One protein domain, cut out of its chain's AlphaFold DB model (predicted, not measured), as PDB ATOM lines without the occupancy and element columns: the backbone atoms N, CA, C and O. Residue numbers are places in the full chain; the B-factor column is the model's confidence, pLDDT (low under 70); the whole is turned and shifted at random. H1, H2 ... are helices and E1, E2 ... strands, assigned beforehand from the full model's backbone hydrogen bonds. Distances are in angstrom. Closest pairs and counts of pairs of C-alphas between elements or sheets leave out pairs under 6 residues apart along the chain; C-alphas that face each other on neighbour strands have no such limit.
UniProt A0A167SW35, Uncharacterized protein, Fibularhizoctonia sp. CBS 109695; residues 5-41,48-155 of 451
ATOM      1  N   VAL A   5     437.963 442.138 462.702       49.47
ATOM      2  CA  VAL A   5     438.454 440.908 463.325       49.47
ATOM      3  C   VAL A   5     439.970 441.013 463.429       49.47
ATOM      4  O   VAL A   5     440.660 441.033 462.412       49.47
ATOM      5  N   ASN A   6     440.486 441.110 464.657       51.38
ATOM      6  CA  ASN A   6     441.921 440.990 464.916       51.38
ATOM      7  C   ASN A   6     442.361 439.588 464.543       51.38
ATOM      8  O   ASN A   6     441.655 438.632 464.855       51.38
ATOM      9  N   SER A   7     443.494 439.441 463.867       58.78
ATOM     10  CA  SER A   7     443.931 438.122 463.434       58.78
ATOM     11  C   SER A   7     445.428 438.030 463.177       58.78
ATOM     12  O   SER A   7     446.091 439.040 462.936       58.78
ATOM     13  N   ARG A   8     445.951 436.800 463.221       63.22
ATOM     14  CA  ARG A   8     447.323 436.478 462.816       63.22
ATOM     15  C   ARG A   8     447.340 435.526 461.635       63.22
ATOM     16  O   ARG A   8     446.549 434.580 461.588       63.22
ATOM     17  N   VAL A   9     448.286 435.738 460.726       64.25
ATOM     18  CA  VAL A   9     448.573 434.794 459.638       64.25
ATOM     19  C   VAL A   9     449.243 433.543 460.225       64.25
ATOM     20  O   VAL A   9     450.201 433.655 460.991       64.25
ATOM     21  N   TRP A  10     448.706 432.362 459.904       44.00
ATOM     22  CA  TRP A  10     449.184 431.032 460.324       44.00
ATOM     23  C   TRP A  10     449.711 430.247 459.105       44.00
ATOM     24  O   TRP A  10     449.388 430.607 457.973       44.00
ATOM     25  N   PRO A  11     450.574 429.228 459.285       38.72
ATOM     26  CA  PRO A  11     451.653 428.946 458.346       38.72
ATOM     27  C   PRO A  11     451.153 428.524 456.962       38.72
ATOM     28  O   PRO A  11     450.641 427.425 456.762       38.72
ATOM     29  N   ALA A  12     451.402 429.393 455.989       37.03
ATOM     30  CA  ALA A  12     451.586 429.055 454.591       37.03
ATOM     31  C   ALA A  12     452.656 430.014 454.060       37.03
ATOM     32  O   ALA A  12     452.480 431.229 454.103       37.03
ATOM     33  N   ILE A  13     453.797 429.483 453.617       39.88
ATOM     34  CA  ILE A  13     454.791 430.287 452.900       39.88
ATOM     35  C   ILE A  13     454.162 430.621 451.552       39.88
ATOM     36  O   ILE A  13     453.976 429.727 450.726       39.88
ATOM     37  N   ILE A  14     453.824 431.888 451.333       42.59
ATOM     38  CA  ILE A  14     453.296 432.351 450.052       42.59
ATOM     39  C   ILE A  14     454.335 433.286 449.441       42.59
ATOM     40  O   ILE A  14     454.545 434.400 449.906       42.59
ATOM     41  N   LEU A  15     455.021 432.794 448.410       43.38
ATOM     42  CA  LEU A  15     455.881 433.591 447.536       43.38
ATOM     43  C   LEU A  15     455.137 433.804 446.213       43.38
ATOM     44  O   LEU A  15     454.739 432.823 445.578       43.38
ATOM     45  N   PRO A  16     454.948 435.065 445.779       45.00
ATOM     46  CA  PRO A  16     455.537 435.444 444.493       45.00
ATOM     47  C   PRO A  16     456.039 436.906 444.405       45.00
ATOM     48  O   PRO A  16     455.583 437.802 445.098       45.00
ATOM     49  N   GLN A  17     456.972 437.078 443.464       40.72
ATOM     50  CA  GLN A  17     457.640 438.208 442.776       40.72
ATOM     51  C   GLN A  17     457.221 439.694 442.948       40.72
ATOM     52  O   GLN A  17     457.954 440.551 442.457       40.72
ATOM     53  N   PHE A  18     456.137 440.047 443.641       46.31
ATOM     54  CA  PHE A  18     455.791 441.441 443.937       46.31
ATOM     55  C   PHE A  18     455.987 441.731 445.425       46.31
ATOM     56  O   PHE A  18     455.314 441.181 446.290       46.31
ATOM     57  N   VAL A  19     456.914 442.646 445.705       50.66
ATOM     58  CA  VAL A  19     457.365 443.061 447.043       50.66
ATOM     59  C   VAL A  19     456.213 443.508 447.973       50.66
ATOM     60  O   VAL A  19     456.364 443.486 449.190       50.66
ATOM     61  N   ALA A  20     455.045 443.852 447.423       53.56
ATOM     62  CA  ALA A  20     453.881 444.339 448.164       53.56
ATOM     63  C   ALA A  20     453.038 443.255 448.874       53.56
ATOM     64  O   ALA A  20     452.152 443.613 449.640       53.56
ATOM     65  N   LEU A  21     453.281 441.952 448.659       65.75
ATOM     66  CA  LEU A  21     452.422 440.871 449.190       65.75
ATOM     67  C   LEU A  21     453.152 439.885 450.127       65.75
ATOM     68  O   LEU A  21     452.793 438.712 450.207       65.75
ATOM     69  N   HIS A  22     454.198 440.329 450.828       75.75
ATOM     70  CA  HIS A  22     454.966 439.458 451.727       75.75
ATOM     71  C   HIS A  22     454.305 439.311 453.108       75.75
ATOM     72  O   HIS A  22     454.472 440.170 453.967       75.75
ATOM     73  N   TRP A  23     453.584 438.222 453.359       83.38
ATOM     74  CA  TRP A  23     452.993 437.940 454.673       83.38
ATOM     75  C   TRP A  23     453.812 436.913 455.447       83.38
ATOM     76  O   TRP A  23     454.158 435.859 454.908       83.38
ATOM     77  N   LYS A  24     454.085 437.193 456.723       83.94
ATOM     78  CA  LYS A  24     454.803 436.283 457.616       83.94
ATOM     79  C   LYS A  24     453.890 435.736 458.707       83.94
ATOM     80  O   LYS A  24     452.970 436.402 459.178       83.94
ATOM     81  N   GLU A  25     454.173 434.510 459.142       81.81
ATOM     82  CA  GLU A  25     453.505 433.928 460.301       81.81
ATOM     83  C   GLU A  25     453.661 434.838 461.529       81.81
ATOM     84  O   GLU A  25     454.772 435.212 461.915       81.81
ATOM     85  N   GLY A  26     452.530 435.173 462.146       82.19
ATOM     86  CA  GLY A  26     452.475 436.064 463.300       82.19
ATOM     87  C   GLY A  26     452.260 437.544 462.980       82.19
ATOM     88  O   GLY A  26     452.029 438.296 463.929       82.19
ATOM     89  N   ASP A  27     452.260 437.948 461.702       84.12
ATOM     90  CA  ASP A  27     451.858 439.299 461.304       84.12
ATOM     91  C   ASP A  27     450.418 439.579 461.749       84.12
ATOM     92  O   ASP A  27     449.527 438.732 461.609       84.12
ATOM     93  N   LYS A  28     450.196 440.787 462.278       87.44
ATOM     94  CA  LYS A  28     448.869 441.283 462.644       87.44
ATOM     95  C   LYS A  28     448.159 441.771 461.383       87.44
ATOM     96  O   LYS A  28     448.625 442.700 460.721       87.44
ATOM     97  N   ALA A  29     447.015 441.172 461.082       88.56
ATOM     98  CA  ALA A  29     446.197 441.529 459.932       88.56
ATOM     99  C   ALA A  29     444.769 441.880 460.358       88.56
ATOM    100  O   ALA A  29     444.236 441.333 461.332       88.56
ATOM    101  N   TYR A  30     444.140 442.766 459.591       87.50
ATOM    102  CA  TYR A  30     442.697 442.959 459.592       87.50
ATOM    103  C   TYR A  30     442.145 442.769 458.179       87.50
ATOM    104  O   TYR A  30     442.856 442.897 457.185       87.50
ATOM    105  N   PHE A  31     440.862 442.442 458.113       84.88
ATOM    106  CA  PHE A  31     440.097 442.296 456.882       84.88
ATOM    107  C   PHE A  31     438.671 442.776 457.141       84.88
ATOM    108  O   PHE A  31     438.205 442.797 458.288       84.88
ATOM    109  N   TYR A  32     437.965 443.167 456.087       79.19
ATOM    110  CA  TYR A  32     436.591 443.634 456.216       79.19
ATOM    111  C   TYR A  32     435.624 442.452 456.373       79.19
ATOM    112  O   TYR A  32     435.660 441.466 455.636       79.19
ATOM    113  N   ALA A  33     434.726 442.536 457.360       65.44
ATOM    114  CA  ALA A  33     433.677 441.538 457.544       65.44
ATOM    115  C   ALA A  33     432.730 441.545 456.330       65.44
ATOM    116  O   ALA A  33     431.945 442.472 456.150       65.44
ATOM    117  N   GLY A  34     432.822 440.508 455.498       66.12
ATOM    118  CA  GLY A  34     432.134 440.426 454.204       66.12
ATOM    119  C   GLY A  34     433.045 439.887 453.103       66.12
ATOM    120  O   GLY A  34     432.569 439.171 452.228       66.12
ATOM    121  N   SER A  35     434.360 440.080 453.246       57.72
ATOM    122  CA  SER A  35     435.418 439.526 452.387       57.72
ATOM    123  C   SER A  35     435.621 438.018 452.567       57.72
ATOM    124  O   SER A  35     436.716 437.497 452.373       57.72
ATOM    125  N   ARG A  36     434.588 437.276 453.002       56.69
ATOM    126  CA  ARG A  36     434.654 435.812 453.043       56.69
ATOM    127  C   ARG A  36     434.807 435.360 451.605       56.69
ATOM    128  O   ARG A  36     433.811 435.317 450.883       56.69
ATOM    129  N   GLY A  37     436.053 435.074 451.222       54.25
ATOM    130  CA  GLY A  37     436.416 434.653 449.883       54.25
ATOM    131  C   GLY A  37     435.385 433.645 449.421       54.25
ATOM    132  O   GLY A  37     435.185 432.623 450.084       54.25
ATOM    133  N   THR A  38     434.670 433.987 448.353       45.97
ATOM    134  CA  THR A  38     433.638 433.134 447.779       45.97
ATOM    135  C   THR A  38     434.224 431.731 447.686       45.97
ATOM    136  O   THR A  38     435.311 431.515 447.135       45.97
ATOM    137  N   VAL A  39     433.577 430.774 448.357       46.53
ATOM    138  CA  VAL A  39     433.955 429.370 448.232       46.53
ATOM    139  C   VAL A  39     433.742 429.067 446.761       46.53
ATOM    140  O   VAL A  39     432.605 429.072 446.290       46.53
ATOM    141  N   ALA A  40     434.843 428.943 446.018       45.62
ATOM    142  CA  ALA A  40     434.791 428.692 444.594       45.62
ATOM    143  C   ALA A  40     433.903 427.463 444.396       45.62
ATOM    144  O   ALA A  40     434.158 426.409 444.983       45.62
ATOM    145  N   SER A  41     432.825 427.619 443.625       39.78
ATOM    146  CA  SER A  41     432.029 426.465 443.220       39.78
ATOM    147  C   SER A  41     432.972 425.467 442.540       39.78
ATOM    148  O   SER A  41     433.811 425.893 441.737       39.78
ATOM    149  N   GLY A  48     444.667 431.070 439.905       56.38
ATOM    150  CA  GLY A  48     444.594 430.826 441.343       56.38
ATOM    151  C   GLY A  48     444.812 432.072 442.196       56.38
ATOM    152  O   GLY A  48     445.945 432.507 442.390       56.38
ATOM    153  N   THR A  49     443.722 432.600 442.746       70.88
ATOM    154  CA  THR A  49     443.730 433.558 443.855       70.88
ATOM    155  C   THR A  49     444.503 432.954 445.023       70.88
ATOM    156  O   THR A  49     444.149 431.871 445.508       70.88
ATOM    157  N   GLN A  50     445.575 433.619 445.449       83.00
ATOM    158  CA  GLN A  50     446.357 433.177 446.596       83.00
ATOM    159  C   GLN A  50     445.578 433.493 447.872       83.00
ATOM    160  O   GLN A  50     445.200 434.634 448.109       83.00
ATOM    161  N   LYS A  51     445.327 432.472 448.693       85.12
ATOM    162  CA  LYS A  51     444.615 432.620 449.965       85.12
ATOM    163  C   LYS A  51     445.581 432.443 451.127       85.12
ATOM    164  O   LYS A  51     446.351 431.483 451.129       85.12
ATOM    165  N   ALA A  52     445.505 433.316 452.125       85.56
ATOM    166  CA  ALA A  52     446.177 433.128 453.403       85.56
ATOM    167  C   ALA A  52     445.224 432.494 454.419       85.56
ATOM    168  O   ALA A  52     444.011 432.711 454.391       85.56
ATOM    169  N   ILE A  53     445.787 431.717 455.339       86.94
ATOM    170  CA  ILE A  53     445.049 431.133 456.453       86.94
ATOM    171  C   ILE A  53     445.208 432.061 457.651       86.94
ATOM    172  O   ILE A  53     446.306 432.250 458.177       86.94
ATOM    173  N   VAL A  54     444.095 432.644 458.078       86.06
ATOM    174  CA  VAL A  54     444.070 433.683 459.096       86.06
ATOM    175  C   VAL A  54     443.312 433.181 460.315       86.06
ATOM    176  O   VAL A  54     442.209 432.642 460.204       86.06
ATOM    177  N   ARG A  55     443.909 433.343 461.497       85.19
ATOM    178  CA  ARG A  55     443.293 432.952 462.764       85.19
ATOM    179  C   ARG A  55     442.887 434.199 463.547       85.19
ATOM    180  O   ARG A  55     443.777 434.964 463.921       85.19
ATOM    181  N   PRO A  56     441.586 434.409 463.809       80.12
ATOM    182  CA  PRO A  56     441.126 435.500 464.651       80.12
ATOM    183  C   PRO A  56     441.761 435.447 466.045       80.12
ATOM    184  O   PRO A  56     441.685 434.422 466.725       80.12
ATOM    185  N   GLU A  57     442.375 436.541 466.478       75.38
ATOM    186  CA  GLU A  57     442.668 436.774 467.884       75.38
ATOM    187  C   GLU A  57     441.375 437.241 468.548       75.38
ATOM    188  O   GLU A  57     440.889 438.341 468.295       75.38
ATOM    189  N   CYS A  58     440.784 436.389 469.382       65.38
ATOM    190  CA  CYS A  58     439.768 436.852 470.313       65.38
ATOM    191  C   CYS A  58     440.484 437.616 471.423       65.38
ATOM    192  O   CYS A  58     441.250 437.023 472.185       65.38
ATOM    193  N   ASP A  59     440.247 438.925 471.489       57.59
ATOM    194  CA  ASP A  59     440.740 439.800 472.547       57.59
ATOM    195  C   ASP A  59     440.456 439.133 473.904       57.59
ATOM    196  O   ASP A  59     439.306 438.831 474.231       57.59
ATOM    197  N   GLY A  60     441.519 438.799 474.641       54.66
ATOM    198  CA  GLY A  60     441.551 437.811 475.729       54.66
ATOM    199  C   GLY A  60     440.775 438.148 477.009       54.66
ATOM    200  O   GLY A  60     441.251 437.851 478.100       54.66
ATOM    201  N   GLN A  61     439.590 438.747 476.919       54.50
ATOM    202  CA  GLN A  61     438.711 439.009 478.062       54.50
ATOM    203  C   GLN A  61     437.799 437.832 478.444       54.50
ATOM    204  O   GLN A  61     437.086 437.914 479.441       54.50
ATOM    205  N   GLY A  62     437.838 436.711 477.720       49.06
ATOM    206  CA  GLY A  62     437.095 435.504 478.080       49.06
ATOM    207  C   GLY A  62     438.005 434.289 478.193       49.06
ATOM    208  O   GLY A  62     438.598 433.886 477.201       49.06
ATOM    209  N   ASN A  63     438.024 433.635 479.360       47.16
ATOM    210  CA  ASN A  63     438.607 432.300 479.615       47.16
ATOM    211  C   ASN A  63     437.954 431.161 478.787       47.16
ATOM    212  O   ASN A  63     437.961 429.995 479.185       47.16
ATOM    213  N   GLY A  64     437.341 431.476 477.647       49.16
ATOM    214  CA  GLY A  64     436.804 430.512 476.707       49.16
ATOM    215  C   GLY A  64     437.922 430.037 475.796       49.16
ATOM    216  O   GLY A  64     438.503 430.825 475.058       49.16
ATOM    217  N   ASN A  65     438.193 428.739 475.839       46.25
ATOM    218  CA  ASN A  65     439.104 428.012 474.964       46.25
ATOM    219  C   ASN A  65     438.549 427.985 473.519       46.25
ATOM    220  O   ASN A  65     438.223 426.929 472.979       46.25
ATOM    221  N   VAL A  66     438.336 429.161 472.919       49.56
ATOM    222  CA  VAL A  66     437.803 429.305 471.567       49.56
ATOM    223  C   VAL A  66     438.954 429.026 470.615       49.56
ATOM    224  O   VAL A  66     439.769 429.881 470.269       49.56
ATOM    225  N   THR A  67     439.028 427.771 470.193       56.81
ATOM    226  CA  THR A  67     439.712 427.360 468.973       56.81
ATOM    227  C   THR A  67     438.953 427.964 467.794       56.81
ATOM    228  O   THR A  67     438.182 427.290 467.125       56.81
ATOM    229  N   GLY A  68     439.112 429.276 467.581       65.12
ATOM    230  CA  GLY A  68     438.555 429.946 466.413       65.12
ATOM    231  C   GLY A  68     439.047 429.223 465.166       65.12
ATOM    232  O   GLY A  68     440.260 429.068 464.995       65.12
ATOM    233  N   GLU A  69     438.113 428.722 464.359       78.81
ATOM    234  CA  GLU A  69     438.425 428.072 463.091       78.81
ATOM    235  C   GLU A  69     439.282 429.013 462.240       78.81
ATOM    236  O   GLU A  69     439.035 430.220 462.171       78.81
ATOM    237  N   CYS A  70     440.315 428.462 461.608       83.44
ATOM    238  CA  CYS A  70     441.123 429.218 460.670       83.44
ATOM    239  C   CYS A  70     440.280 429.583 459.441       83.44
ATOM    240  O   CYS A  70     439.619 428.724 458.857       83.44
ATOM    241  N   ILE A  71     440.330 430.846 459.027       86.06
ATOM    242  CA  ILE A  71     439.543 431.368 457.912       86.06
ATOM    243  C   ILE A  71     440.483 431.566 456.717       86.06
ATOM    244  O   ILE A  71     441.478 432.281 456.851       86.06
ATOM    245  N   PRO A  72     440.211 430.955 455.550       86.88
ATOM    246  CA  PRO A  72     440.941 431.267 454.330       86.88
ATOM    247  C   PRO A  72     440.451 432.611 453.769       86.88
ATOM    248  O   PRO A  72     439.264 432.765 453.478       86.88
ATOM    249  N   ILE A  73     441.360 433.568 453.600       85.94
ATOM    250  CA  ILE A  73     441.076 434.928 453.113       85.94
ATOM    251  C   ILE A  73     441.952 435.197 451.891       85.94
ATOM    252  O   ILE A  73     443.090 434.729 451.849       85.94
ATOM    253  N   ASP A  74     441.422 435.893 450.883       86.69
ATOM    254  CA  ASP A  74     442.248 436.330 449.755       86.69
ATOM    255  C   ASP A  74     443.320 437.300 450.257       86.69
ATOM    256  O   ASP A  74     443.040 438.185 451.063       86.69
ATOM    257  N   ILE A  75     444.558 437.127 449.804       85.12
ATOM    258  CA  ILE A  75     445.662 438.000 450.202       85.12
ATOM    259  C   ILE A  75     445.380 439.457 449.822       85.12
ATOM    260  O   ILE A  75     445.829 440.356 450.531       85.12
ATOM    261  N   THR A  76     444.618 439.703 448.750       83.19
ATOM    262  CA  THR A  76     444.235 441.063 448.338       83.19
ATOM    263  C   THR A  76     443.297 441.759 449.319       83.19
ATOM    264  O   THR A  76     443.212 442.982 449.300       83.19
ATOM    265  N   ASP A  77     442.614 440.995 450.172       85.75
ATOM    266  CA  ASP A  77     441.650 441.507 451.150       85.75
ATOM    267  C   ASP A  77     442.271 441.683 452.547       85.75
ATOM    268  O   ASP A  77     441.573 442.035 453.506       85.75
ATOM    269  N   LEU A  78     443.572 441.402 452.688       86.94
ATOM    270  CA  LEU A  78     444.309 441.539 453.938       86.94
ATOM    271  C   LEU A  78     445.030 442.878 454.011       86.94
ATOM    272  O   LEU A  78     445.744 443.274 453.094       86.94
ATOM    273  N   TYR A  79     444.925 443.515 455.173       86.62
ATOM    274  CA  TYR A  79     445.599 444.770 455.476       86.62
ATOM    275  C   TYR A  79     446.414 444.625 456.755       86.62
ATOM    276  O   TYR A  79     445.950 444.048 457.748       86.62
ATOM    277  N   ARG A  80     447.656 445.126 456.751       88.00
ATOM    278  CA  ARG A  80     448.506 445.071 457.947       88.00
ATOM    279  C   ARG A  80     447.985 446.033 459.001       88.00
ATOM    280  O   ARG A  80     447.682 447.188 458.707       88.00
ATOM    281  N   ARG A  81     447.908 445.557 460.244       87.69
ATOM    282  CA  ARG A  81     447.554 446.389 461.395       87.69
ATOM    283  C   ARG A  81     448.799 446.685 462.211       87.69
ATOM    284  O   ARG A  81     449.390 445.772 462.780       87.69
ATOM    285  N   TRP A  82     449.118 447.966 462.340       93.00
ATOM    286  CA  TRP A  82     450.196 448.441 463.197       93.00
ATOM    287  C   TRP A  82     449.630 449.167 464.412       93.00
ATOM    288  O   TRP A  82     448.618 449.863 464.324       93.00
ATOM    289  N   THR A  83     450.278 448.990 465.557       91.75
ATOM    290  CA  THR A  83     450.015 449.746 466.784       91.75
ATOM    291  C   THR A  83     451.299 450.405 467.271       91.75
ATOM    292  O   THR A  83     452.391 449.896 467.027       91.75
ATOM    293  N   VAL A  84     451.179 451.557 467.939       92.31
ATOM    294  CA  VAL A  84     452.332 452.241 468.542       92.31
ATOM    295  C   VAL A  84     453.029 451.286 469.514       92.31
ATOM    296  O   VAL A  84     452.373 450.644 470.333       92.31
ATOM    297  N   GLY A  85     454.350 451.176 469.390       91.25
ATOM    298  CA  GLY A  85     455.183 450.236 470.138       91.25
ATOM    299  C   GLY A  85     455.413 448.886 469.452       91.25
ATOM    300  O   GLY A  85     456.234 448.109 469.937       91.25
ATOM    301  N   ASP A  86     454.754 448.591 468.326       93.31
ATOM    302  CA  ASP A  86     455.067 447.384 467.558       93.31
ATOM    303  C   ASP A  86     456.483 447.452 466.970       93.31
ATOM    304  O   ASP A  86     456.922 448.488 466.467       93.31
ATOM    305  N   GLY A  87     457.195 446.324 467.018       94.44
ATOM    306  CA  GLY A  87     458.475 446.156 466.336       94.44
ATOM    307  C   GLY A  87     458.268 445.881 464.850       94.44
ATOM    308  O   GLY A  87     457.529 444.963 464.480       94.44
ATOM    309  N   VAL A  88     458.930 446.662 464.001       95.25
ATOM    310  CA  VAL A  88     458.809 446.584 462.540       95.25
ATOM    311  C   VAL A  88     460.166 446.484 461.864       95.25
ATOM    312  O   VAL A  88     461.166 447.003 462.363       95.25
ATOM    313  N   LYS A  89     460.188 445.831 460.700       95.44
ATOM    314  CA  LYS A  89     461.339 445.782 459.795       95.44
ATOM    315  C   LYS A  89     460.918 446.141 458.381       95.44
ATOM    316  O   LYS A  89     459.962 445.577 457.860       95.44
ATOM    317  N   VAL A  90     461.652 447.044 457.741       94.81
ATOM    318  CA  VAL A  90     461.399 447.448 456.356       94.81
ATOM    319  C   VAL A  90     461.934 446.383 455.403       94.81
ATOM    320  O   VAL A  90     463.135 446.115 455.364       94.81
ATOM    321  N   VAL A  91     461.055 445.799 454.596       93.38
ATOM    322  CA  VAL A  91     461.381 444.752 453.611       93.38
ATOM    323  C   VAL A  91     461.464 445.284 452.180       93.38
ATOM    324  O   VAL A  91     461.835 444.549 451.269       93.38
ATOM    325  N   ALA A  92     461.141 446.564 451.973       89.31
ATOM    326  CA  ALA A  92     460.995 447.165 450.654       89.31
ATOM    327  C   ALA A  92     461.379 448.653 450.607       89.31
ATOM    328  O   ALA A  92     461.231 449.392 451.579       89.31
ATOM    329  N   GLY A  93     461.805 449.121 449.434       91.75
ATOM    330  CA  GLY A  93     462.095 450.536 449.187       91.75
ATOM    331  C   GLY A  93     463.445 451.012 449.733       91.75
ATOM    332  O   GLY A  93     464.329 450.226 450.060       91.75
ATOM    333  N   VAL A  94     463.615 452.335 449.810       91.25
ATOM    334  CA  VAL A  94     464.899 453.009 450.124       91.25
ATOM    335  C   VAL A  94     465.411 452.697 451.535       91.25
ATOM    336  O   VAL A  94     466.609 452.755 451.789       91.25
ATOM    337  N   ASN A  95     464.501 452.364 452.449       94.94
ATOM    338  CA  ASN A  95     464.803 452.082 453.849       94.94
ATOM    339  C   ASN A  95     464.900 450.575 454.148       94.94
ATOM    340  O   ASN A  95     464.886 450.203 455.316       94.94
ATOM    341  N   MET A  96     464.970 449.715 453.125       94.56
ATOM    342  CA  MET A  96     465.042 448.259 453.285       94.56
ATOM    343  C   MET A  96     466.156 447.842 454.259       94.56
ATOM    344  O   MET A  96     467.295 448.290 454.154       94.56
ATOM    345  N   GLY A  97     465.814 446.957 455.196       94.25
ATOM    346  CA  GLY A  97     466.704 446.443 456.235       94.25
ATOM    347  C   GLY A  97     466.657 447.212 457.555       94.25
ATOM    348  O   GLY A  97     467.097 446.656 458.557       94.25
ATOM    349  N   LYS A  98     466.093 448.427 457.582       96.00
ATOM    350  CA  LYS A  98     465.905 449.181 458.828       96.00
ATOM    351  C   LYS A  98     464.877 448.511 459.731       96.00
ATOM    352  O   LYS A  98     463.865 447.993 459.257       96.00
ATOM    353  N   GLU A  99     465.140 448.555 461.026       96.62
ATOM    354  CA  GLU A  99     464.332 447.938 462.079       96.62
ATOM    355  C   GLU A  99     464.028 448.988 463.142       96.62
ATOM    356  O   GLU A  99     464.842 449.878 463.373       96.62
ATOM    357  N   GLY A 100     462.886 448.898 463.816       95.69
ATOM    358  CA  GLY A 100     462.561 449.865 464.856       95.69
ATOM    359  C   GLY A 100     461.183 449.703 465.471       95.69
ATOM    360  O   GLY A 100     460.545 448.664 465.314       95.69
ATOM    361  N   LEU A 101     460.746 450.733 466.197       95.44
ATOM    362  CA  LEU A 101     459.467 450.742 466.913       95.44
ATOM    363  C   LEU A 101     458.525 451.779 466.321       95.44
ATOM    364  O   LEU A 101     458.905 452.941 466.161       95.44
ATOM    365  N   VAL A 102     457.296 451.360 466.023       95.81
ATOM    366  CA  VAL A 102     456.248 452.240 465.498       95.81
ATOM    367  C   VAL A 102     455.938 453.334 466.513       95.81
ATOM    368  O   VAL A 102     455.591 453.042 467.655       95.81
ATOM    369  N   VAL A 103     456.017 454.590 466.082       95.06
ATOM    370  CA  VAL A 103     455.645 455.764 466.887       95.06
ATOM    371  C   VAL A 103     454.364 456.423 466.392       95.06
ATOM    372  O   VAL A 103     453.666 457.053 467.180       95.06
ATOM    373  N   GLN A 104     454.025 456.256 465.111       93.00
ATOM    374  CA  GLN A 104     452.799 456.799 464.535       93.00
ATOM    375  C   GLN A 104     452.307 455.938 463.367       93.00
ATOM    376  O   GLN A 104     453.103 455.386 462.608       93.00
ATOM    377  N   VAL A 105     450.985 455.838 463.220       93.75
ATOM    378  CA  VAL A 105     450.312 455.119 462.127       93.75
ATOM    379  C   VAL A 105     449.359 456.086 461.426       93.75
ATOM    380  O   VAL A 105     448.614 456.817 462.085       93.75
ATOM    381  N   PHE A 106     449.398 456.100 460.096       89.50
ATOM    382  CA  PHE A 106     448.542 456.899 459.226       89.50
ATOM    383  C   PHE A 106     447.693 455.971 458.359       89.50
ATOM    384  O   PHE A 106     448.208 454.999 457.812       89.50
ATOM    385  N   ASP A 107     446.403 456.283 458.225       84.19
ATOM    386  CA  ASP A 107     445.458 455.445 457.476       84.19
ATOM    387  C   ASP A 107     445.305 455.875 456.004       84.19
ATOM    388  O   ASP A 107     444.944 455.053 455.167       84.19
ATOM    389  N   ASP A 108     445.579 457.147 455.675       82.56
ATOM    390  CA  ASP A 108     445.364 457.700 454.329       82.56
ATOM    391  C   ASP A 108     446.408 458.781 453.938       82.56
ATOM    392  O   ASP A 108     446.334 459.922 454.424       82.56
ATOM    393  N   PRO A 109     447.385 458.448 453.064       82.50
ATOM    394  CA  PRO A 109     447.687 457.096 452.576       82.50
ATOM    395  C   PRO A 109     448.232 456.200 453.709       82.50
ATOM    396  O   PRO A 109     448.815 456.725 454.659       82.50
ATOM    397  N   PRO A 110     448.088 454.863 453.622       87.25
ATOM    398  CA  PRO A 110     448.531 453.959 454.676       87.25
ATOM    399  C   PRO A 110     450.059 453.964 454.813       87.25
ATOM    400  O   PRO A 110     450.789 453.406 453.985       87.25
ATOM    401  N   SER A 111     450.555 454.580 455.882       94.31
ATOM    402  CA  SER A 111     451.979 454.648 456.212       94.31
ATOM    403  C   SER A 111     452.213 454.548 457.712       94.31
ATOM    404  O   SER A 111     451.318 454.775 458.528       94.31
ATOM    405  N   ILE A 112     453.441 454.214 458.086       95.62
ATOM    406  CA  ILE A 112     453.890 454.234 459.470       95.62
ATOM    407  C   ILE A 112     455.163 455.053 459.605       95.62
ATOM    408  O   ILE A 112     456.034 455.018 458.731       95.62
ATOM    409  N   ASP A 113     455.275 455.724 460.744       96.62
ATOM    410  CA  ASP A 113     456.525 456.292 461.214       96.62
ATOM    411  C   ASP A 113     457.044 455.422 462.355       96.62
ATOM    412  O   ASP A 113     456.317 455.104 463.304       96.62
ATOM    413  N   PHE A 114     458.313 455.041 462.273       96.81
ATOM    414  CA  PHE A 114     458.993 454.279 463.311       96.81
ATOM    415  C   PHE A 114     460.362 454.888 463.623       96.81
ATOM    416  O   PHE A 114     460.986 455.515 462.768       96.81
ATOM    417  N   LEU A 115     460.834 454.715 464.856       95.62
ATOM    418  CA  LEU A 115     462.190 455.107 465.242       95.62
ATOM    419  C   LEU A 115     463.158 453.993 464.873       95.62
ATOM    420  O   LEU A 115     463.063 452.894 465.420       95.62
ATOM    421  N   ASP A 116     464.079 454.283 463.958       95.38
ATOM    422  CA  ASP A 116     465.120 453.344 463.557       95.38
ATOM    423  C   ASP A 116     466.019 452.980 464.748       95.38
ATOM    424  O   ASP A 116     466.503 453.851 465.471       95.38
ATOM    425  N   ARG A 117     466.237 451.682 464.954       91.69
ATOM    426  CA  ARG A 117     466.929 451.113 466.115       91.69
ATOM    427  C   ARG A 117     468.357 451.633 466.263       91.69
ATOM    428  O   ARG A 117     468.805 451.840 467.389       91.69
ATOM    429  N   ASP A 118     469.057 451.817 465.147       91.75
ATOM    430  CA  ASP A 118     470.476 452.171 465.150       91.75
ATOM    431  C   ASP A 118     470.682 453.689 465.178       91.75
ATOM    432  O   ASP A 118     471.553 454.187 465.893       91.75
ATOM    433  N   SER A 119     469.886 454.440 464.412       91.75
ATOM    434  CA  SER A 119     470.050 455.892 464.276       91.75
ATOM    435  C   SER A 119     469.166 456.727 465.203       91.75
ATOM    436  O   SER A 119     469.450 457.910 465.389       91.75
ATOM    437  N   LEU A 120     468.101 456.148 465.772       89.19
ATOM    438  CA  LEU A 120     467.045 456.846 466.521       89.19
ATOM    439  C   LEU A 120     466.364 457.975 465.724       89.19
ATOM    440  O   LEU A 120     465.740 458.869 466.297       89.19
ATOM    441  N   ILE A 121     466.476 457.948 464.394       91.69
ATOM    442  CA  ILE A 121     465.814 458.895 463.497       91.69
ATOM    443  C   ILE A 121     464.450 458.325 463.107       91.69
ATOM    444  O   ILE A 121     464.316 457.127 462.854       91.69
ATOM    445  N   SER A 122     463.439 459.194 463.035       93.75
ATOM    446  CA  SER A 122     462.121 458.811 462.525       93.75
ATOM    447  C   SER A 122     462.194 458.477 461.034       93.75
ATOM    448  O   SER A 122     462.697 459.264 460.225       93.75
ATOM    449  N   VAL A 123     461.687 457.302 460.675       96.44
ATOM    450  CA  VAL A 123     461.620 456.789 459.312       96.44
ATOM    451  C   VAL A 123     460.157 456.567 458.952       96.44
ATOM    452  O   VAL A 123     459.467 455.802 459.618       96.44
ATOM    453  N   SER A 124     459.717 457.212 457.871       96.50
ATOM    454  CA  SER A 124     458.368 457.058 457.322       96.50
ATOM    455  C   SER A 124     458.377 456.096 456.138       96.50
ATOM    456  O   SER A 124     459.192 456.247 455.216       96.50
ATOM    457  N   VAL A 125     457.496 455.098 456.156       95.94
ATOM    458  CA  VAL A 125     457.366 454.088 455.094       95.94
ATOM    459  C   VAL A 125     455.904 453.678 454.891       95.94
ATOM    460  O   VAL A 125     455.128 453.707 455.844       95.94
ATOM    461  N   PRO A 126     455.505 453.259 453.674       94.69
ATOM    462  CA  PRO A 126     454.202 452.639 453.457       94.69
ATOM    463  C   PRO A 126     453.998 451.425 454.370       94.69
ATOM    464  O   PRO A 126     454.924 450.637 454.570       94.69
ATOM    465  N   SER A 127     452.779 451.232 454.871       92.25
ATOM    466  CA  SER A 127     452.447 450.099 455.752       92.25
ATOM    467  C   SER A 127     452.694 448.739 455.089       92.25
ATOM    468  O   SER A 127     453.003 447.753 455.764       92.25
ATOM    469  N   ASP A 128     452.633 448.690 453.757       90.19
ATOM    470  CA  ASP A 128     452.872 447.476 452.977       90.19
ATOM    471  C   ASP A 128     454.367 447.139 452.823       90.19
ATOM    472  O   ASP A 128     454.719 446.045 452.381       90.19
ATOM    473  N   TYR A 129     455.266 448.041 453.228       93.12
ATOM    474  CA  TYR A 129     456.719 447.877 453.090       93.12
ATOM    475  C   TYR A 129     457.386 447.326 454.349       93.12
ATOM    476  O   TYR A 129     458.609 447.176 454.376       93.12
ATOM    477  N   VAL A 130     456.607 447.035 455.389       92.75
ATOM    478  CA  VAL A 130     457.109 446.580 456.685       92.75
ATOM    479  C   VAL A 130     456.522 445.235 457.087       92.75
ATOM    480  O   VAL A 130     455.370 444.940 456.786       92.75
ATOM    481  N   GLU A 131     457.311 444.421 457.781       92.94
ATOM    482  CA  GLU A 131     456.876 443.165 458.400       92.94
ATOM    483  C   GLU A 131     457.026 443.219 459.921       92.94
ATOM    484  O   GLU A 131     457.772 444.054 460.452       92.94
ATOM    485  N   SER A 132     456.324 442.328 460.634       91.94
ATOM    486  CA  SER A 132     456.453 442.270 462.086       91.94
ATOM    487  C   SER A 132     457.836 441.749 462.464       91.94
ATOM    488  O   SER A 132     458.325 440.728 461.965       91.94
ATOM    489  N   PHE A 133     458.487 442.464 463.373       91.69
ATOM    490  CA  PHE A 133     459.815 442.130 463.845       91.69
ATOM    491  C   PHE A 133     459.792 442.000 465.362       91.69
ATOM    492  O   PHE A 133     459.434 442.930 466.085       91.69
ATOM    493  N   LYS A 134     460.174 440.822 465.865       87.69
ATOM    494  CA  LYS A 134     460.396 440.636 467.299       87.69
ATOM    495  C   LYS A 134     461.646 441.418 467.665       87.69
ATOM    496  O   LYS A 134     462.752 440.924 467.478       87.69
ATOM    497  N   SER A 135     461.458 442.639 468.151       73.88
ATOM    498  CA  SER A 135     462.563 443.424 468.675       73.88
ATOM    499  C   SER A 135     463.177 442.650 469.840       73.88
ATOM    500  O   SER A 135     462.487 442.373 470.824       73.88
ATOM    501  N   ASP A 136     464.443 442.249 469.711       73.19
ATOM    502  CA  ASP A 136     465.172 441.617 470.807       73.19
ATOM    503  C   ASP A 136     465.067 442.534 472.025       73.19
ATOM    504  O   ASP A 136     465.490 443.694 471.995       73.19
ATOM    505  N   SER A 137     464.488 442.016 473.103       59.22
ATOM    506  CA  SER A 137     464.156 442.769 474.316       59.22
ATOM    507  C   SER A 137     465.357 443.494 474.941       59.22
ATOM    508  O   SER A 137     465.173 444.450 475.687       59.22
ATOM    509  N   GLY A 138     466.592 443.122 474.584       60.41
ATOM    510  CA  GLY A 138     467.809 443.836 474.984       60.41
ATOM    511  C   GLY A 138     467.992 445.226 474.350       60.41
ATOM    512  O   GLY A 138     468.654 446.075 474.939       60.41
ATOM    513  N   ALA A 139     467.404 445.501 473.179       54.09
ATOM    514  CA  ALA A 139     467.411 446.844 472.583       54.09
ATOM    515  C   ALA A 139     466.338 447.751 473.194       54.09
ATOM    516  O   ALA A 139     466.594 448.933 473.418       54.09
ATOM    517  N   LEU A 140     465.183 447.173 473.540       55.28
ATOM    518  CA  LEU A 140     464.165 447.846 474.346       55.28
ATOM    519  C   LEU A 140     464.710 448.217 475.723       55.28
ATOM    520  O   LEU A 140     464.391 449.287 476.200       55.28
ATOM    521  N   GLN A 141     465.613 447.426 476.307       58.44
ATOM    522  CA  GLN A 141     466.241 447.752 477.591       58.44
ATOM    523  C   GLN A 141     467.109 449.025 477.547       58.44
ATOM    524  O   GLN A 141     467.115 449.795 478.502       58.44
ATOM    525  N   ARG A 142     467.780 449.308 476.417       59.41
ATOM    526  CA  ARG A 142     468.491 450.588 476.204       59.41
ATOM    527  C   ARG A 142     467.530 451.752 475.968       59.41
ATOM    528  O   ARG A 142     467.841 452.884 476.328       59.41
ATOM    529  N   LEU A 143     466.368 451.472 475.373       54.34
ATOM    530  CA  LEU A 143     465.274 452.433 475.260       54.34
ATOM    531  C   LEU A 143     464.568 452.651 476.608       54.34
ATOM    532  O   LEU A 143     464.105 453.754 476.849       54.34
ATOM    533  N   ASP A 144     464.545 451.645 477.491       47.84
ATOM    534  CA  ASP A 144     463.970 451.685 478.840       47.84
ATOM    535  C   ASP A 144     464.868 452.435 479.832       47.84
ATOM    536  O   ASP A 144     464.388 453.190 480.677       47.84
ATOM    537  N   GLU A 145     466.188 452.347 479.670       52.59
ATOM    538  CA  GLU A 145     467.137 453.239 480.348       52.59
ATOM    539  C   GLU A 145     467.012 454.691 479.846       52.59
ATOM    540  O   GLU A 145     467.221 455.633 480.611       52.59
ATOM    541  N   ALA A 146     466.563 454.884 478.602       51.09
ATOM    542  CA  ALA A 146     466.072 456.166 478.095       51.09
ATOM    543  C   ALA A 146     464.576 456.413 478.405       51.09
ATOM    544  O   ALA A 146     464.075 457.504 478.136       51.09
ATOM    545  N   SER A 147     463.860 455.459 479.020       44.44
ATOM    546  CA  SER A 147     462.417 455.529 479.298       44.44
ATOM    547  C   SER A 147     462.093 456.169 480.639       44.44
ATOM    548  O   SER A 147     461.061 456.819 480.777       44.44
ATOM    549  N   GLY A 148     463.051 456.191 481.571       46.56
ATOM    550  CA  GLY A 148     463.034 457.187 482.649       46.56
ATOM    551  C   GLY A 148     462.968 458.622 482.099       46.56
ATOM    552  O   GLY A 148     462.309 459.477 482.680       46.56
ATOM    553  N   ALA A 149     463.561 458.855 480.922       46.81
ATOM    554  CA  ALA A 149     463.378 460.074 480.148       46.81
ATOM    555  C   ALA A 149     462.144 460.044 479.229       46.81
ATOM    556  O   ALA A 149     461.721 461.123 478.864       46.81
ATOM    557  N   HIS A 150     461.527 458.900 478.898       42.31
ATOM    558  CA  HIS A 150     460.313 458.775 478.064       42.31
ATOM    559  C   HIS A 150     459.013 458.981 478.850       42.31
ATOM    560  O   HIS A 150     458.180 459.757 478.410       42.31
ATOM    561  N   ASP A 151     458.857 458.405 480.044       40.59
ATOM    562  CA  ASP A 151     457.742 458.721 480.953       40.59
ATOM    563  C   ASP A 151     457.829 460.173 481.440       40.59
ATOM    564  O   ASP A 151     456.814 460.852 481.624       40.59
ATOM    565  N   GLN A 152     459.056 460.681 481.586       43.22
ATOM    566  CA  GLN A 152     459.308 462.094 481.815       43.22
ATOM    567  C   GLN A 152     459.126 462.921 480.532       43.22
ATOM    568  O   GLN A 152     458.595 464.008 480.639       43.22
ATOM    569  N   LEU A 153     459.399 462.413 479.322       43.47
ATOM    570  CA  LEU A 153     459.076 463.071 478.042       43.47
ATOM    571  C   LEU A 153     457.598 462.994 477.676       43.47
ATOM    572  O   LEU A 153     457.206 463.767 476.827       43.47
ATOM    573  N   ILE A 154     456.797 462.091 478.241       44.47
ATOM    574  CA  ILE A 154     455.341 462.006 478.042       44.47
ATOM    575  C   ILE A 154     454.630 462.874 479.092       44.47
ATOM    576  O   ILE A 154     453.620 463.511 478.800       44.47
ATOM    577  N   ARG A 155     455.176 462.980 480.315       43.75
ATOM    578  CA  ARG A 155     454.721 463.969 481.314       43.75
ATOM    579  C   ARG A 155     455.213 465.389 481.025       43.75
ATOM    580  O   ARG A 155     454.509 466.346 481.330       43.75
TER     581      ARG A 155
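Overview. This is residues 5 to 41 and 48 to 155 of the 451 residues of an uncharacterized protein of Fibularhizoctonia sp. CBS 109695 (UniProt A0A167SW35). Two small, strongly twisted sheets, each curled like part of a barrel, make two lobes: E2, E1, E3 and E4 in the first, and E8, E7, E6, E5 and E9 in the second, with residues 75 to 86 running from one to the other. H1 and H2 follow the second lobe as an arm, of which residues 144 to 155 stick out, and residues 60 to 65 of the loop between E3 and E4 stick out from the first lobe. The printed part has 145 residues, with nine named strands, E1 to E9, followed by two named helices, H1 and H2; the sheets run in the orders E2 E1 E3 E4 and E8 E7 E6 E5 E9, both antiparallel throughout. The class is mixed, helices and strands, with under half of the residues in named elements. The whole is only just compact, close to loose, with a radius of gyration of the C-alphas of 17.1 A and spans of 58 by 42 by 27 A.

Along the chain. Find C-alpha 7 at (443.931, 438.122, 463.434); there E1 begins, and it runs to residue 10. After residues 11 to 27, which hold no named element, look for E2 at residues 28 to 30. Beyond the cut comes E3, residues 51 to 56, 15.4 A long, and then E4, residues 71 to 74. Go on to E5 at residues 87 to 90, from C-alpha 87 at (458.475, 446.156, 466.336). E6, residues 99 to 107, is 20.8 A long and bends by 73 degrees at residue 103. E7, residues 110 to 116, covers 18.8 A, and E8, residues 122 to 126, covers 13.5 A. E9 is residues 130 to 132. H1, residues 137 to 145, is 12.4 A long, and H2, residues 148 to 155, ends at C-alpha 155 at (454.721, 463.969, 481.314).

Arrangement. Start at the larger sheet, where E5, E6, E7 and E8 form a meander, each strand the antiparallel neighbour of the one before. Look between the hairpin E5 and E6 for N 88 and O 100, 2.9 A apart. In the hairpin E6 and E7, at 153 degrees, N 103 and O 113 are 2.8 A apart. In the hairpin E7 and E8, at 150 degrees, you find N 123 and O 114 at 2.8 A. E9 is an edge strand, antiparallel to E5 at 145 degrees, with N 131 and O 89 2.9 A apart. In the other sheet, E1 and E3 are antiparallel at 129 degrees, with N 8 and O 55 at 2.9 A. The hairpin E1 and E2 has N 29 and O 7 at 3.0 A, and the hairpin E3 and E4 has N 52 and O 73 at 2.8 A. Residues 29 to 30 of E2 also pair, antiparallel, with residues 79 to 80. Between the sheets, the closest C-alphas of E2 and E9 are those of Lys 28 and Ser 132, 7.7 A apart. H1 is only just not on the larger sheet, with 4 pairs of C-alphas within 10 A, and it and H2 meet only through their link. O i to N i+4 pairs are within hydrogen-bond range in 4 of 5 cases in H1 and 3 of 4 in H2.

Size, cuts and confidence. The two C-alphas farthest apart, those of Ser 41 and Gln 152, are 59.2 A apart. Residues 42 to 47 are not printed, and C-alphas 41 and 48 are 13.4 A apart across that cut. Of the links that are printed whole, E1 to E2, E3 to E4 and E4 to E5 are long. The mean pLDDT of the printed part is 74.1; look for values under 70 in residues 5 to 21, 33 to 41, 48, 58 to 68 and 137 to 155.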